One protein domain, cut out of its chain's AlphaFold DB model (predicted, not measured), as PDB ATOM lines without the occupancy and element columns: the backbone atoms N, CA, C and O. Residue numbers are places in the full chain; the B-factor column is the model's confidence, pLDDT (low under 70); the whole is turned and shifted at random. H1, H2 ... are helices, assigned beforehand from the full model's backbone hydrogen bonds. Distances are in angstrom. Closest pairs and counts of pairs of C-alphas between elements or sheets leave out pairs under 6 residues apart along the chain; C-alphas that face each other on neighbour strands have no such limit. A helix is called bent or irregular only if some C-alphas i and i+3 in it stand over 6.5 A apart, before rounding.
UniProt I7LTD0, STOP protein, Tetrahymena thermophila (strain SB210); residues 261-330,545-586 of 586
ATOM      1  N   ILE A 261     152.573 135.131 129.301       59.44
ATOM      2  CA  ILE A 261     151.297 134.403 129.224       59.44
ATOM      3  C   ILE A 261     150.301 135.141 128.317       59.44
ATOM      4  O   ILE A 261     149.647 134.493 127.494       59.44
ATOM      5  N   GLU A 262     150.198 136.472 128.414       64.06
ATOM      6  CA  GLU A 262     149.279 137.253 127.568       64.06
ATOM      7  C   GLU A 262     149.682 137.176 126.083       64.06
ATOM      8  O   GLU A 262     148.827 136.942 125.224       64.06
ATOM      9  N   GLU A 263     150.983 137.253 125.769       64.06
ATOM     10  CA  GLU A 263     151.465 137.059 124.394       64.06
ATOM     11  C   GLU A 263     151.196 135.636 123.876       64.06
ATOM     12  O   GLU A 263     150.767 135.469 122.735       64.06
ATOM     13  N   GLN A 264     151.371 134.596 124.703       65.88
ATOM     14  CA  GLN A 264     151.064 133.218 124.295       65.88
ATOM     15  C   GLN A 264     149.586 133.016 123.944       65.88
ATOM     16  O   GLN A 264     149.304 132.332 122.954       65.88
ATOM     17  N   ALA A 265     148.676 133.621 124.713       67.94
ATOM     18  CA  ALA A 265     147.231 133.533 124.505       67.94
ATOM     19  C   ALA A 265     146.766 134.271 123.235       67.94
ATOM     20  O   ALA A 265     145.875 133.786 122.536       67.94
ATOM     21  N   LEU A 266     147.401 135.396 122.882       65.38
ATOM     22  CA  LEU A 266     147.138 136.121 121.629       65.38
ATOM     23  C   LEU A 266     147.388 135.259 120.380       65.38
ATOM     24  O   LEU A 266     146.661 135.385 119.395       65.38
ATOM     25  N   PHE A 267     148.364 134.345 120.416       65.69
ATOM     26  CA  PHE A 267     148.626 133.434 119.294       65.69
ATOM     27  C   PHE A 267     147.582 132.315 119.151       65.69
ATOM     28  O   PHE A 267     147.344 131.865 118.031       65.69
ATOM     29  N   ASP A 268     146.922 131.892 120.236       69.56
ATOM     30  CA  ASP A 268     145.858 130.872 120.175       69.56
ATOM     31  C   ASP A 268     144.542 131.420 119.595       69.56
ATOM     32  O   ASP A 268     143.691 130.658 119.144       69.56
ATOM     33  N   GLN A 269     144.396 132.748 119.536       69.56
ATOM     34  CA  GLN A 269     143.261 133.451 118.920       69.56
ATOM     35  C   GLN A 269     143.397 133.620 117.389       69.56
ATOM     36  O   GLN A 269     142.545 134.239 116.738       69.56
ATOM     37  N   ILE A 270     144.472 133.105 116.783       66.69
ATOM     38  CA  ILE A 270     144.679 133.133 115.329       66.69
ATOM     39  C   ILE A 270     144.042 131.878 114.730       66.69
ATOM     40  O   ILE A 270     144.505 130.759 114.958       66.69
ATOM     41  N   SER A 271     142.957 132.063 113.975       68.50
ATOM     42  CA  SER A 271     142.151 130.953 113.470       68.50
ATOM     43  C   SER A 271     142.888 130.181 112.376       68.50
ATOM     44  O   SER A 271     143.655 130.758 111.605       68.50
ATOM     45  N   ASN A 272     142.599 128.884 112.240       68.31
ATOM     46  CA  ASN A 272     143.163 128.039 111.174       68.31
ATOM     47  C   ASN A 272     142.860 128.594 109.761       68.31
ATOM     48  O   ASN A 272     143.577 128.282 108.813       68.31
ATOM     49  N   GLN A 273     141.837 129.444 109.618       66.31
ATOM     50  CA  GLN A 273     141.463 130.111 108.370       66.31
ATOM     51  C   GLN A 273     142.307 131.367 108.083       66.31
ATOM     52  O   GLN A 273     142.643 131.611 106.926       66.31
ATOM     53  N   ASP A 274     142.729 132.107 109.115       68.75
ATOM     54  CA  ASP A 274     143.681 133.220 108.971       68.75
ATOM     55  C   ASP A 274     145.029 132.702 108.433       68.75
ATOM     56  O   ASP A 274     145.622 133.300 107.538       68.75
ATOM     57  N   TRP A 275     145.485 131.533 108.904       67.19
ATOM     58  CA  TRP A 275     146.729 130.898 108.441       67.19
ATOM     59  C   TRP A 275     146.757 130.604 106.932       67.19
ATOM     60  O   TRP A 275     147.824 130.700 106.325       67.19
ATOM     61  N   TYR A 276     145.610 130.306 106.311       62.59
ATOM     62  CA  TYR A 276     145.514 130.143 104.853       62.59
ATOM     63  C   TYR A 276     145.772 131.449 104.092       62.59
ATOM     64  O   TYR A 276     146.328 131.404 103.001       62.59
ATOM     65  N   GLN A 277     145.404 132.603 104.655       65.88
ATOM     66  CA  GLN A 277     145.595 133.911 104.012       65.88
ATOM     67  C   GLN A 277     147.037 134.429 104.143       65.88
ATOM     68  O   GLN A 277     147.472 135.267 103.354       65.88
ATOM     69  N   LEU A 278     147.788 133.934 105.133       66.88
ATOM     70  CA  LEU A 278     149.171 134.343 105.406       66.88
ATOM     71  C   LEU A 278     150.220 133.537 104.627       66.88
ATOM     72  O   LEU A 278     151.398 133.904 104.625       66.88
ATOM     73  N   LEU A 279     149.816 132.445 103.975       69.56
ATOM     74  CA  LEU A 279     150.696 131.598 103.176       69.56
ATOM     75  C   LEU A 279     150.405 131.781 101.685       69.56
ATOM     76  O   LEU A 279     149.256 131.634 101.278       69.56
ATOM     77  N   PRO A 280     151.428 132.036 100.843       70.12
ATOM     78  CA  PRO A 280     151.238 132.049  99.399       70.12
ATOM     79  C   PRO A 280     150.682 130.704  98.915       70.12
ATOM     80  O   PRO A 280     151.160 129.642  99.331       70.12
ATOM     81  N   GLU A 281     149.701 130.727  98.012       68.19
ATOM     82  CA  GLU A 281     149.076 129.508  97.483       68.19
ATOM     83  C   GLU A 281     150.101 128.569  96.825       68.19
ATOM     84  O   GLU A 281     149.953 127.344  96.877       68.19
ATOM     85  N   GLU A 282     151.184 129.109  96.257       70.88
ATOM     86  CA  GLU A 282     152.258 128.311  95.658       70.88
ATOM     87  C   GLU A 282     153.058 127.508  96.696       70.88
ATOM     88  O   GLU A 282     153.685 126.507  96.347       70.88
ATOM     89  N   VAL A 283     153.041 127.925  97.967       71.25
ATOM     90  CA  VAL A 283     153.646 127.185  99.084       71.25
ATOM     91  C   VAL A 283     152.708 126.069  99.549       71.25
ATOM     92  O   VAL A 283     153.144 124.933  99.718       71.25
ATOM     93  N   LEU A 284     151.413 126.364  99.698       69.56
ATOM     94  CA  LEU A 284     150.400 125.401 100.155       69.56
ATOM     95  C   LEU A 284     150.135 124.261  99.158       69.56
ATOM     96  O   LEU A 284     149.811 123.141  99.562       69.56
ATOM     97  N   ASN A 285     150.251 124.535  97.857       71.88
ATOM     98  CA  ASN A 285     149.937 123.568  96.802       71.88
ATOM     99  C   ASN A 285     151.138 122.719  96.350       71.88
ATOM    100  O   ASN A 285     150.958 121.700  95.677       71.88
ATOM    101  N   ASN A 286     152.367 123.092  96.716       73.06
ATOM    102  CA  ASN A 286     153.573 122.418  96.246       73.06
ATOM    103  C   ASN A 286     154.029 121.306  97.207       73.06
ATOM    104  O   ASN A 286     154.740 121.545  98.182       73.06
ATOM    105  N   LYS A 287     153.686 120.057  96.860       70.31
ATOM    106  CA  LYS A 287     154.042 118.834  97.608       70.31
ATOM    107  C   LYS A 287     155.550 118.614  97.819       70.31
ATOM    108  O   LYS A 287     155.914 117.786  98.646       70.31
ATOM    109  N   ASN A 288     156.417 119.316  97.084       74.88
ATOM    110  CA  ASN A 288     157.873 119.173  97.185       74.88
ATOM    111  C   ASN A 288     158.505 120.102  98.238       74.88
ATOM    112  O   ASN A 288     159.724 120.076  98.413       74.88
ATOM    113  N   ILE A 289     157.716 120.956  98.900       72.69
ATOM    114  CA  ILE A 289     158.205 121.838  99.962       72.69
ATOM    115  C   ILE A 289     158.069 121.126 101.301       72.69
ATOM    116  O   ILE A 289     156.968 120.825 101.761       72.69
ATOM    117  N   ASP A 290     159.202 120.941 101.966       80.19
ATOM    118  CA  ASP A 290     159.230 120.723 103.404       80.19
ATOM    119  C   ASP A 290     158.777 122.017 104.102       80.19
ATOM    120  O   ASP A 290     159.544 122.974 104.252       80.19
ATOM    121  N   LEU A 291     157.487 122.062 104.450       73.75
ATOM    122  CA  LEU A 291     156.868 123.212 105.106       73.75
ATOM    123  C   LEU A 291     157.547 123.510 106.446       73.75
ATOM    124  O   LEU A 291     157.826 124.674 106.716       73.75
ATOM    125  N   GLU A 292     157.875 122.490 107.246       75.12
ATOM    126  CA  GLU A 292     158.560 122.674 108.532       75.12
ATOM    127  C   GLU A 292     159.874 123.430 108.327       75.12
ATOM    128  O   GLU A 292     160.083 124.495 108.920       75.12
ATOM    129  N   LYS A 293     160.719 122.948 107.412       81.56
ATOM    130  CA  LYS A 293     161.973 123.626 107.079       81.56
ATOM    131  C   LYS A 293     161.754 125.042 106.547       81.56
ATOM    132  O   LYS A 293     162.492 125.951 106.920       81.56
ATOM    133  N   PHE A 294     160.734 125.257 105.720       80.12
ATOM    134  CA  PHE A 294     160.405 126.578 105.188       80.12
ATOM    135  C   PHE A 294     160.020 127.586 106.285       80.12
ATOM    136  O   PHE A 294     160.472 128.732 106.226       80.12
ATOM    137  N   PHE A 295     159.260 127.176 107.309       76.81
ATOM    138  CA  PHE A 295     158.963 128.023 108.473       76.81
ATOM    139  C   PHE A 295     160.182 128.260 109.365       76.81
ATOM    140  O   PHE A 295     160.326 129.357 109.900       76.81
ATOM    141  N   ILE A 296     161.079 127.279 109.501       76.38
ATOM    142  CA  ILE A 296     162.336 127.428 110.252       76.38
ATOM    143  C   ILE A 296     163.257 128.445 109.564       76.38
ATOM    144  O   ILE A 296     163.693 129.406 110.199       76.38
ATOM    145  N   ASP A 297     163.486 128.292 108.257       80.38
ATOM    146  CA  ASP A 297     164.338 129.177 107.447       80.38
ATOM    147  C   ASP A 297     163.801 130.630 107.386       80.38
ATOM    148  O   ASP A 297     164.550 131.566 107.073       80.38
ATOM    149  N   ASN A 298     162.516 130.831 107.713       78.94
ATOM    150  CA  ASN A 298     161.788 132.104 107.643       78.94
ATOM    151  C   ASN A 298     161.109 132.522 108.959       78.94
ATOM    152  O   ASN A 298     160.203 133.359 108.936       78.94
ATOM    153  N   SER A 299     161.540 131.990 110.106       75.06
ATOM    154  CA  SER A 299     160.814 132.153 111.378       75.06
ATOM    155  C   SER A 299     160.587 133.618 111.775       75.06
ATOM    156  O   SER A 299     159.573 133.969 112.364       75.06
ATOM    157  N   GLU A 300     161.527 134.496 111.423       72.31
ATOM    158  CA  GLU A 300     161.457 135.932 111.697       72.31
ATOM    159  C   GLU A 300     160.455 136.677 110.801       72.31
ATOM    160  O   GLU A 300     159.805 137.602 111.272       72.31
ATOM    161  N   TYR A 301     160.266 136.256 109.545       78.44
ATOM    162  CA  TYR A 301     159.260 136.855 108.659       78.44
ATOM    163  C   TYR A 301     157.847 136.614 109.196       78.44
ATOM    164  O   TYR A 301     157.072 137.551 109.382       78.44
ATOM    165  N   PHE A 302     157.531 135.351 109.476       75.06
ATOM    166  CA  PHE A 302     156.196 134.975 109.915       75.06
ATOM    167  C   PHE A 302     155.912 135.432 111.356       75.06
ATOM    168  O   PHE A 302     154.782 135.826 111.631       75.06
ATOM    169  N   TYR A 303     156.909 135.466 112.255       74.38
ATOM    170  CA  TYR A 303     156.760 136.085 113.581       74.38
ATOM    171  C   TYR A 303     156.285 137.542 113.453       74.38
ATOM    172  O   TYR A 303     155.252 137.899 114.016       74.38
ATOM    173  N   ASN A 304     156.959 138.353 112.628       75.44
ATOM    174  CA  ASN A 304     156.589 139.755 112.411       75.44
ATOM    175  C   ASN A 304     155.170 139.887 111.826       75.44
ATOM    176  O   ASN A 304     154.387 140.721 112.278       75.44
ATOM    177  N   LEU A 305     154.829 139.041 110.847       74.75
ATOM    178  CA  LEU A 305     153.512 139.007 110.205       74.75
ATOM    179  C   LEU A 305     152.384 138.667 111.199       74.75
ATOM    180  O   LEU A 305     151.289 139.223 111.126       74.75
ATOM    181  N   LEU A 306     152.636 137.772 112.154       71.31
ATOM    182  CA  LEU A 306     151.649 137.376 113.161       71.31
ATOM    183  C   LEU A 306     151.545 138.399 114.295       71.31
ATOM    184  O   LEU A 306     150.434 138.675 114.737       71.31
ATOM    185  N   CYS A 307     152.647 139.043 114.695       70.62
ATOM    186  CA  CYS A 307     152.604 140.201 115.593       70.62
ATOM    187  C   CYS A 307     151.783 141.358 114.997       70.62
ATOM    188  O   CYS A 307     151.011 141.983 115.720       70.62
ATOM    189  N   GLN A 308     151.873 141.605 113.683       70.94
ATOM    190  CA  GLN A 308     151.022 142.584 112.989       70.94
ATOM    191  C   GLN A 308     149.536 142.189 113.026       70.94
ATOM    192  O   GLN A 308     148.684 143.017 113.340       70.94
ATOM    193  N   ASN A 309     149.200 140.917 112.785       67.88
ATOM    194  CA  ASN A 309     147.813 140.448 112.899       67.88
ATOM    195  C   ASN A 309     147.282 140.513 114.345       67.88
ATOM    196  O   ASN A 309     146.135 140.902 114.562       67.88
ATOM    197  N   ALA A 310     148.111 140.193 115.340       65.94
ATOM    198  CA  ALA A 310     147.766 140.314 116.756       65.94
ATOM    199  C   ALA A 310     147.570 141.782 117.185       65.94
ATOM    200  O   ALA A 310     146.640 142.082 117.934       65.94
ATOM    201  N   GLN A 311     148.375 142.719 116.665       67.38
ATOM    202  CA  GLN A 311     148.159 144.165 116.823       67.38
ATOM    203  C   GLN A 311     146.792 144.592 116.269       67.38
ATOM    204  O   GLN A 311     146.015 145.224 116.984       67.38
ATOM    205  N   ILE A 312     146.475 144.198 115.030       65.81
ATOM    206  CA  ILE A 312     145.203 144.530 114.368       65.81
ATOM    207  C   ILE A 312     144.005 143.981 115.160       65.81
ATOM    208  O   ILE A 312     143.032 144.702 115.363       65.81
ATOM    209  N   LYS A 313     144.074 142.734 115.649       66.31
ATOM    210  CA  LYS A 313     142.981 142.118 116.427       66.31
ATOM    211  C   LYS A 313     142.843 142.675 117.848       66.31
ATOM    212  O   LYS A 313     141.727 142.768 118.350       66.31
ATOM    213  N   SER A 314     143.946 143.029 118.512       63.78
ATOM    214  CA  SER A 314     143.923 143.476 119.916       63.78
ATOM    215  C   SER A 314     143.610 144.961 120.102       63.78
ATOM    216  O   SER A 314     143.319 145.374 121.225       63.78
ATOM    217  N   ASN A 315     143.695 145.777 119.041       62.75
ATOM    218  CA  ASN A 315     143.572 147.242 119.089       62.75
ATOM    219  C   ASN A 315     144.568 147.935 120.055       62.75
ATOM    220  O   ASN A 315     144.462 149.137 120.311       62.75
ATOM    221  N   LYS A 316     145.555 147.196 120.589       60.59
ATOM    222  CA  LYS A 316     146.622 147.704 121.458       60.59
ATOM    223  C   LYS A 316     147.838 148.081 120.597       60.59
ATOM    224  O   LYS A 316     148.310 147.243 119.822       60.59
ATOM    225  N   PRO A 317     148.422 149.283 120.750       54.50
ATOM    226  CA  PRO A 317     149.682 149.622 120.096       54.50
ATOM    227  C   PRO A 317     150.845 148.863 120.758       54.50
ATOM    228  O   PRO A 317     151.454 149.344 121.712       54.50
ATOM    229  N   PHE A 318     151.164 147.661 120.267       57.56
ATOM    230  CA  PHE A 318     152.363 146.933 120.703       57.56
ATOM    231  C   PHE A 318     153.634 147.651 120.236       57.56
ATOM    232  O   PHE A 318     153.823 147.884 119.041       57.56
ATOM    233  N   PHE A 319     154.550 147.912 121.169       48.34
ATOM    234  CA  PHE A 319     155.831 148.589 120.940       48.34
ATOM    235  C   PHE A 319     156.907 147.679 120.311       48.34
ATOM    236  O   PHE A 319     158.033 147.596 120.804       48.34
ATOM    237  N   PHE A 320     156.598 147.005 119.199       54.41
ATOM    238  CA  PHE A 320     157.620 146.337 118.386       54.41
ATOM    239  C   PHE A 320     158.188 147.317 117.351       54.41
ATOM    240  O   PHE A 320     157.470 147.846 116.505       54.41
ATOM    241  N   ASN A 321     159.494 147.594 117.448       47.53
ATOM    242  CA  ASN A 321     160.171 148.616 116.647       47.53
ATOM    243  C   ASN A 321     160.062 148.363 115.130       47.53
ATOM    244  O   ASN A 321     160.316 147.258 114.646       47.53
ATOM    245  N   ASN A 322     159.800 149.437 114.374       45.00
ATOM    246  CA  ASN A 322     159.618 149.426 112.914       45.00
ATOM    247  C   ASN A 322     160.807 148.867 112.102       45.00
ATOM    248  O   ASN A 322     160.631 148.520 110.935       45.00
ATOM    249  N   ASP A 323     161.991 148.709 112.702       49.38
ATOM    250  CA  ASP A 323     163.168 148.092 112.069       49.38
ATOM    251  C   ASP A 323     162.895 146.664 111.540       49.38
ATOM    252  O   ASP A 323     163.562 146.196 110.611       49.38
ATOM    253  N   GLN A 324     161.886 145.968 112.083       51.22
ATOM    254  CA  GLN A 324     161.525 144.603 111.681       51.22
ATOM    255  C   GLN A 324     160.692 144.495 110.385       51.22
ATOM    256  O   GLN A 324     160.511 143.387 109.872       51.22
ATOM    257  N   GLN A 325     160.273 145.607 109.765       52.25
ATOM    258  CA  GLN A 325     159.519 145.601 108.493       52.25
ATOM    259  C   GLN A 325     160.317 145.086 107.268       52.25
ATOM    260  O   GLN A 325     159.805 145.065 106.150       52.25
ATOM    261  N   THR A 326     161.579 144.675 107.437       54.78
ATOM    262  CA  THR A 326     162.488 144.305 106.333       54.78
ATOM    263  C   THR A 326     162.796 142.809 106.215       54.78
ATOM    264  O   THR A 326     163.560 142.418 105.325       54.78
ATOM    265  N   ALA A 327     162.195 141.955 107.053       59.72
ATOM    266  CA  ALA A 327     162.311 140.505 106.916       59.72
ATOM    267  C   ALA A 327     161.727 140.059 105.561       59.72
ATOM    268  O   ALA A 327     160.519 140.073 105.352       59.72
ATOM    269  N   LYS A 328     162.591 139.692 104.610       68.38
ATOM    270  CA  LYS A 328     162.172 139.181 103.298       68.38
ATOM    271  C   LYS A 328     162.066 137.668 103.339       68.38
ATOM    272  O   LYS A 328     163.009 137.008 103.773       68.38
ATOM    273  N   LEU A 329     160.960 137.149 102.814       71.88
ATOM    274  CA  LEU A 329     160.720 135.721 102.650       71.88
ATOM    275  C   LEU A 329     161.831 135.098 101.782       71.88
ATOM    276  O   LEU A 329     161.953 135.371 100.584       71.88
ATOM    277  N   LYS A 330     162.682 134.290 102.414       71.31
ATOM    278  CA  LYS A 330     163.727 133.487 101.786       71.31
ATOM    279  C   LYS A 330     163.115 132.166 101.357       71.31
ATOM    280  O   LYS A 330     163.094 131.188 102.102       71.31
ATOM    281  N   ARG A 545     166.266 140.405 123.499       58.31
ATOM    282  CA  ARG A 545     166.579 139.303 122.572       58.31
ATOM    283  C   ARG A 545     166.331 137.926 123.186       58.31
ATOM    284  O   ARG A 545     166.000 137.001 122.450       58.31
ATOM    285  N   TYR A 546     166.467 137.773 124.505       63.62
ATOM    286  CA  TYR A 546     166.159 136.517 125.191       63.62
ATOM    287  C   TYR A 546     164.660 136.205 125.117       63.62
ATOM    288  O   TYR A 546     164.293 135.096 124.729       63.62
ATOM    289  N   LEU A 547     163.811 137.205 125.389       59.72
ATOM    290  CA  LEU A 547     162.355 137.085 125.266       59.72
ATOM    291  C   LEU A 547     161.968 136.712 123.827       59.72
ATOM    292  O   LEU A 547     161.337 135.683 123.601       59.72
ATOM    293  N   ALA A 548     162.469 137.467 122.842       63.78
ATOM    294  CA  ALA A 548     162.223 137.203 121.427       63.78
ATOM    295  C   ALA A 548     162.659 135.789 120.992       63.78
ATOM    296  O   ALA A 548     161.974 135.154 120.195       63.78
ATOM    297  N   ASN A 549     163.768 135.258 121.516       69.25
ATOM    298  CA  ASN A 549     164.216 133.896 121.209       69.25
ATOM    299  C   ASN A 549     163.351 132.817 121.886       69.25
ATOM    300  O   ASN A 549     163.052 131.799 121.257       69.25
ATOM    301  N   LYS A 550     162.911 133.039 123.135       70.56
ATOM    302  CA  LYS A 550     161.974 132.154 123.850       70.56
ATOM    303  C   LYS A 550     160.633 132.080 123.109       70.56
ATOM    304  O   LYS A 550     160.161 130.985 122.803       70.56
ATOM    305  N   LEU A 551     160.091 133.239 122.730       67.75
ATOM    306  CA  LEU A 551     158.864 133.373 121.945       67.75
ATOM    307  C   LEU A 551     159.004 132.710 120.569       67.75
ATOM    308  O   LEU A 551     158.173 131.876 120.230       67.75
ATOM    309  N   LYS A 552     160.096 132.955 119.825       69.88
ATOM    310  CA  LYS A 552     160.389 132.272 118.545       69.88
ATOM    311  C   LYS A 552     160.376 130.738 118.662       69.88
ATOM    312  O   LYS A 552     159.914 130.076 117.733       69.88
ATOM    313  N   LYS A 553     160.842 130.154 119.779       74.62
ATOM    314  CA  LYS A 553     160.798 128.694 120.014       74.62
ATOM    315  C   LYS A 553     159.370 128.190 120.265       74.62
ATOM    316  O   LYS A 553     158.958 127.223 119.632       74.62
ATOM    317  N   ILE A 554     158.609 128.855 121.137       72.38
ATOM    318  CA  ILE A 554     157.196 128.519 121.417       72.38
ATOM    319  C   ILE A 554     156.361 128.616 120.132       72.38
ATOM    320  O   ILE A 554     155.598 127.715 119.788       72.38
ATOM    321  N   TRP A 555     156.573 129.697 119.392       73.44
ATOM    322  CA  TRP A 555     155.926 130.012 118.129       73.44
ATOM    323  C   TRP A 555     156.206 128.971 117.034       73.44
ATOM    324  O   TRP A 555     155.271 128.529 116.364       73.44
ATOM    325  N   ARG A 556     157.460 128.500 116.902       72.94
ATOM    326  CA  ARG A 556     157.822 127.409 115.976       72.94
ATOM    327  C   ARG A 556     156.988 126.160 116.264       72.94
ATOM    328  O   ARG A 556     156.445 125.573 115.336       72.94
ATOM    329  N   ASN A 557     156.846 125.790 117.535       78.31
ATOM    330  CA  ASN A 557     156.077 124.611 117.929       78.31
ATOM    331  C   ASN A 557     154.577 124.776 117.623       78.31
ATOM    332  O   ASN A 557     153.984 123.872 117.038       78.31
ATOM    333  N   LYS A 558     153.979 125.939 117.938       75.62
ATOM    334  CA  LYS A 558     152.565 126.222 117.620       75.62
ATOM    335  C   LYS A 558     152.281 126.162 116.113       75.62
ATOM    336  O   LYS A 558     151.236 125.658 115.715       75.62
ATOM    337  N   ILE A 559     153.212 126.612 115.267       74.12
ATOM    338  CA  ILE A 559     153.078 126.489 113.806       74.12
ATOM    339  C   ILE A 559     153.093 125.043 113.337       74.12
ATOM    340  O   ILE A 559     152.266 124.674 112.509       74.12
ATOM    341  N   LEU A 560     154.013 124.225 113.848       76.44
ATOM    342  CA  LEU A 560     154.101 122.822 113.446       76.44
ATOM    343  C   LEU A 560     152.817 122.073 113.822       76.44
ATOM    344  O   LEU A 560     152.227 121.429 112.957       76.44
ATOM    345  N   GLN A 561     152.307 122.295 115.036       82.69
ATOM    346  CA  GLN A 561     151.002 121.791 115.469       82.69
ATOM    347  C   GLN A 561     149.864 122.253 114.537       82.69
ATOM    348  O   GLN A 561     149.077 121.435 114.061       82.69
ATOM    349  N   LYS A 562     149.790 123.551 114.210       75.62
ATOM    350  CA  LYS A 562     148.754 124.086 113.310       75.62
ATOM    351  C   LYS A 562     148.851 123.534 111.887       75.62
ATOM    352  O   LYS A 562     147.827 123.307 111.250       75.62
ATOM    353  N   LEU A 563     150.053 123.264 111.381       74.69
ATOM    354  CA  LEU A 563     150.249 122.615 110.080       74.69
ATOM    355  C   LEU A 563     149.812 121.149 110.082       74.69
ATOM    356  O   LEU A 563     149.363 120.659 109.047       74.69
ATOM    357  N   GLU A 564     149.949 120.445 111.203       80.00
ATOM    358  CA  GLU A 564     149.427 119.086 111.360       80.00
ATOM    359  C   GLU A 564     147.894 119.087 111.385       80.00
ATOM    360  O   GLU A 564     147.294 118.391 110.564       80.00
ATOM    361  N   GLU A 565     147.264 119.955 112.186       82.44
ATOM    362  CA  GLU A 565     145.802 120.167 112.181       82.44
ATOM    363  C   GLU A 565     145.258 120.522 110.780       82.44
ATOM    364  O   GLU A 565     144.183 120.077 110.375       82.44
ATOM    365  N   LEU A 566     145.997 121.322 110.006       73.62
ATOM    366  CA  LEU A 566     145.617 121.682 108.637       73.62
ATOM    367  C   LEU A 566     145.761 120.515 107.649       73.62
ATOM    368  O   LEU A 566     144.959 120.399 106.717       73.62
ATOM    369  N   LYS A 567     146.758 119.640 107.835       79.94
ATOM    370  CA  LYS A 567     146.917 118.420 107.026       79.94
ATOM    371  C   LYS A 567     145.782 117.433 107.295       79.94
ATOM    372  O   LYS A 567     145.259 116.883 106.326       79.94
ATOM    373  N   THR A 568     145.378 117.239 108.554       82.88
ATOM    374  CA  THR A 568     144.264 116.340 108.904       82.88
ATOM    375  C   THR A 568     142.937 116.866 108.363       82.88
ATOM    376  O   THR A 568     142.278 116.144 107.622       82.88
ATOM    377  N   LEU A 569     142.612 118.150 108.571       81.75
ATOM    378  CA  LEU A 569     141.403 118.783 108.013       81.75
ATOM    379  C   LEU A 569     141.299 118.639 106.483       81.75
ATOM    380  O   LEU A 569     140.221 118.398 105.938       81.75
ATOM    381  N   LYS A 570     142.423 118.767 105.765       80.06
ATOM    382  CA  LYS A 570     142.452 118.589 104.304       80.06
ATOM    383  C   LYS A 570     142.217 117.133 103.887       80.06
ATOM    384  O   LYS A 570     141.582 116.905 102.862       80.06
ATOM    385  N   GLN A 571     142.711 116.165 104.661       82.44
ATOM    386  CA  GLN A 571     142.461 114.737 104.432       82.44
ATOM    387  C   GLN A 571     141.006 114.364 104.738       82.44
ATOM    388  O   GLN A 571     140.377 113.688 103.928       82.44
ATOM    389  N   GLU A 572     140.451 114.848 105.851       87.75
ATOM    390  CA  GLU A 572     139.048 114.641 106.231       87.75
ATOM    391  C   GLU A 572     138.099 115.164 105.151       87.75
ATOM    392  O   GLU A 572     137.249 114.409 104.680       87.75
ATOM    393  N   LYS A 573     138.312 116.392 104.654       88.12
ATOM    394  CA  LYS A 573     137.494 116.946 103.567       88.12
ATOM    395  C   LYS A 573     137.572 116.114 102.281       88.12
ATOM    396  O   LYS A 573     136.554 115.919 101.628       88.12
ATOM    397  N   GLN A 574     138.748 115.591 101.929       88.31
ATOM    398  CA  GLN A 574     138.893 114.697 100.770       88.31
ATOM    399  C   GLN A 574     138.173 113.355 100.970       88.31
ATOM    400  O   GLN A 574     137.602 112.822 100.022       88.31
ATOM    401  N   ILE A 575     138.168 112.815 102.191       90.69
ATOM    402  CA  ILE A 575     137.405 111.608 102.535       90.69
ATOM    403  C   ILE A 575     135.895 111.888 102.465       90.69
ATOM    404  O   ILE A 575     135.149 111.039 101.983       90.69
ATOM    405  N   GLU A 576     135.443 113.061 102.904       92.69
ATOM    406  CA  GLU A 576     134.040 113.491 102.838       92.69
ATOM    407  C   GLU A 576     133.563 113.678 101.385       92.69
ATOM    408  O   GLU A 576     132.526 113.135 101.008       92.69
ATOM    409  N   GLU A 577     134.356 114.347 100.540       92.62
ATOM    410  CA  GLU A 577     134.095 114.491  99.097       92.62
ATOM    411  C   GLU A 577     134.025 113.119  98.394       92.62
ATOM    412  O   GLU A 577     133.122 112.875  97.593       92.62
ATOM    413  N   LEU A 578     134.917 112.180  98.736       92.56
ATOM    414  CA  LEU A 578     134.869 110.806  98.217       92.56
ATOM    415  C   LEU A 578     133.642 110.023  98.715       92.56
ATOM    416  O   LEU A 578     133.066 109.250  97.952       92.56
ATOM    417  N   ARG A 579     133.214 110.218  99.970       93.38
ATOM    418  CA  ARG A 579     131.982 109.606 100.505       93.38
ATOM    419  C   ARG A 579     130.742 110.115  99.778       93.38
ATOM    420  O   ARG A 579     129.891 109.303  99.433       93.38
ATOM    421  N   GLN A 580     130.669 111.420  99.506       94.06
ATOM    422  CA  GLN A 580     129.582 112.020  98.728       94.06
ATOM    423  C   GLN A 580     129.540 111.445  97.306       94.06
ATOM    424  O   GLN A 580     128.493 110.966  96.886       94.06
ATOM    425  N   GLN A 581     130.681 111.359  96.613       93.50
ATOM    426  CA  GLN A 581     130.756 110.747  95.277       93.50
ATOM    427  C   GLN A 581     130.326 109.272  95.262       93.50
ATOM    428  O   GLN A 581     129.665 108.838  94.324       93.50
ATOM    429  N   VAL A 582     130.673 108.487  96.289       94.19
ATOM    430  CA  VAL A 582     130.206 107.093  96.403       94.19
ATOM    431  C   VAL A 582     128.694 107.028  96.631       94.19
ATOM    432  O   VAL A 582     128.044 106.161  96.057       94.19
ATOM    433  N   GLN A 583     128.132 107.951  97.417       92.62
ATOM    434  CA  GLN A 583     126.696 108.024  97.701       92.62
ATOM    435  C   GLN A 583     125.866 108.537  96.507       92.62
ATOM    436  O   GLN A 583     124.701 108.178  96.379       92.62
ATOM    437  N   GLU A 584     126.449 109.345  95.617       92.44
ATOM    438  CA  GLU A 584     125.830 109.756  94.343       92.44
ATOM    439  C   GLU A 584     125.845 108.644  93.276       92.44
ATOM    440  O   GLU A 584     125.098 108.713  92.300       92.44
ATOM    441  N   LEU A 585     126.696 107.624  93.447       90.50
ATOM    442  CA  LEU A 585     126.842 106.482  92.534       90.50
ATOM    443  C   LEU A 585     126.080 105.221  92.986       90.50
ATOM    444  O   LEU A 585     126.074 104.234  92.244       90.50
ATOM    445  N   SER A 586     125.475 105.239  94.182       80.88
ATOM    446  CA  SER A 586     124.724 104.129  94.794       80.88
ATOM    447  C   SER A 586     123.213 104.347  94.766       80.88
ATOM    448  O   SER A 586     122.510 103.431  94.291       80.88
TER     449      SER A 586
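AT A GLANCE: This is residues 261 to 330 and 545 to 586 of the 586 residues of the protein "STOP protein" of Tetrahymena thermophila (strain SB210) (UniProt I7LTD0). One long helix, H7, runs along a small head of six shorter helices, H1 to H6, and beyond the head its residues 570 to 584 stick out as an arm. In the head, H5 begins beside H7 and runs crosswise to it. The printed part has 112 residues with seven named helices, H1 to H7 along the chain, and no named strand: all helix. It is loose, with a radius of gyration of the C-alphas of 17.2 A and spans of 61 by 30 by 20 A.

HOW THE PARTS SIT: H1, residues 261 to 268, only just touches residues 306 to 310 alone of H5, residues 299 to 314, with 3 pairs of C-alphas within 8 A; the closest, Leu 266 and Ala 310, are 6.5 A apart. H2, residues 272 to 278, is close but not clearly touching H7, residues 545 to 584; their closest C-alphas, Asn 272 and Lys 562, are 7.2 A apart. H3, residues 281 to 284, is apart from H7. H4, residues 291 to 297, only just touches residues 556 to 560 alone of H7, with 3 pairs within 8 A, closest at C-alphas Glu 292 and Leu 560, 6.6 A, a shallow tilt of 18 degrees, opposite ways. H5 touches H7 about perpendicular, at 82 degrees, closest at C-alphas Ser 299 and Lys 552, 7.2 A. H6, residues 322 to 326, is close but not clearly touching H5, with closest C-alphas Asn 304 and Gln 324, 7.0 A. Every O i to N i+4 pair is within hydrogen-bond range in H4, H5 and H7, against 2 of 4 in H1, 1 of 3 in H2 and 0 of 1 in H6, where O i to N i+3 gives 3 of 4 for H2 and 1 of 2 for H6; H3 is too short for such a pair.

IN THESE COORDINATES: H1 begins at C-alpha 261 (151.297, 134.403, 129.224). H5 measures 22.1 A, and H7 57.7 A to C-alpha 584 (125.830, 109.756, 94.343). H6 is irregular, but only just: C-alphas 323 and 326 are 6.9 A apart.

THE WHOLE: The farthest C-alphas, Arg 545 and Ser 586, are 61.3 A apart. Residues 331 to 544 are not printed, a gap of 21.8 A between C-alphas 330 and 545. Of the links printed whole, none is long. Mean pLDDT of the printed part is 72.2; 48 residues are under 70, among them 261 to 279 and 309 to 328.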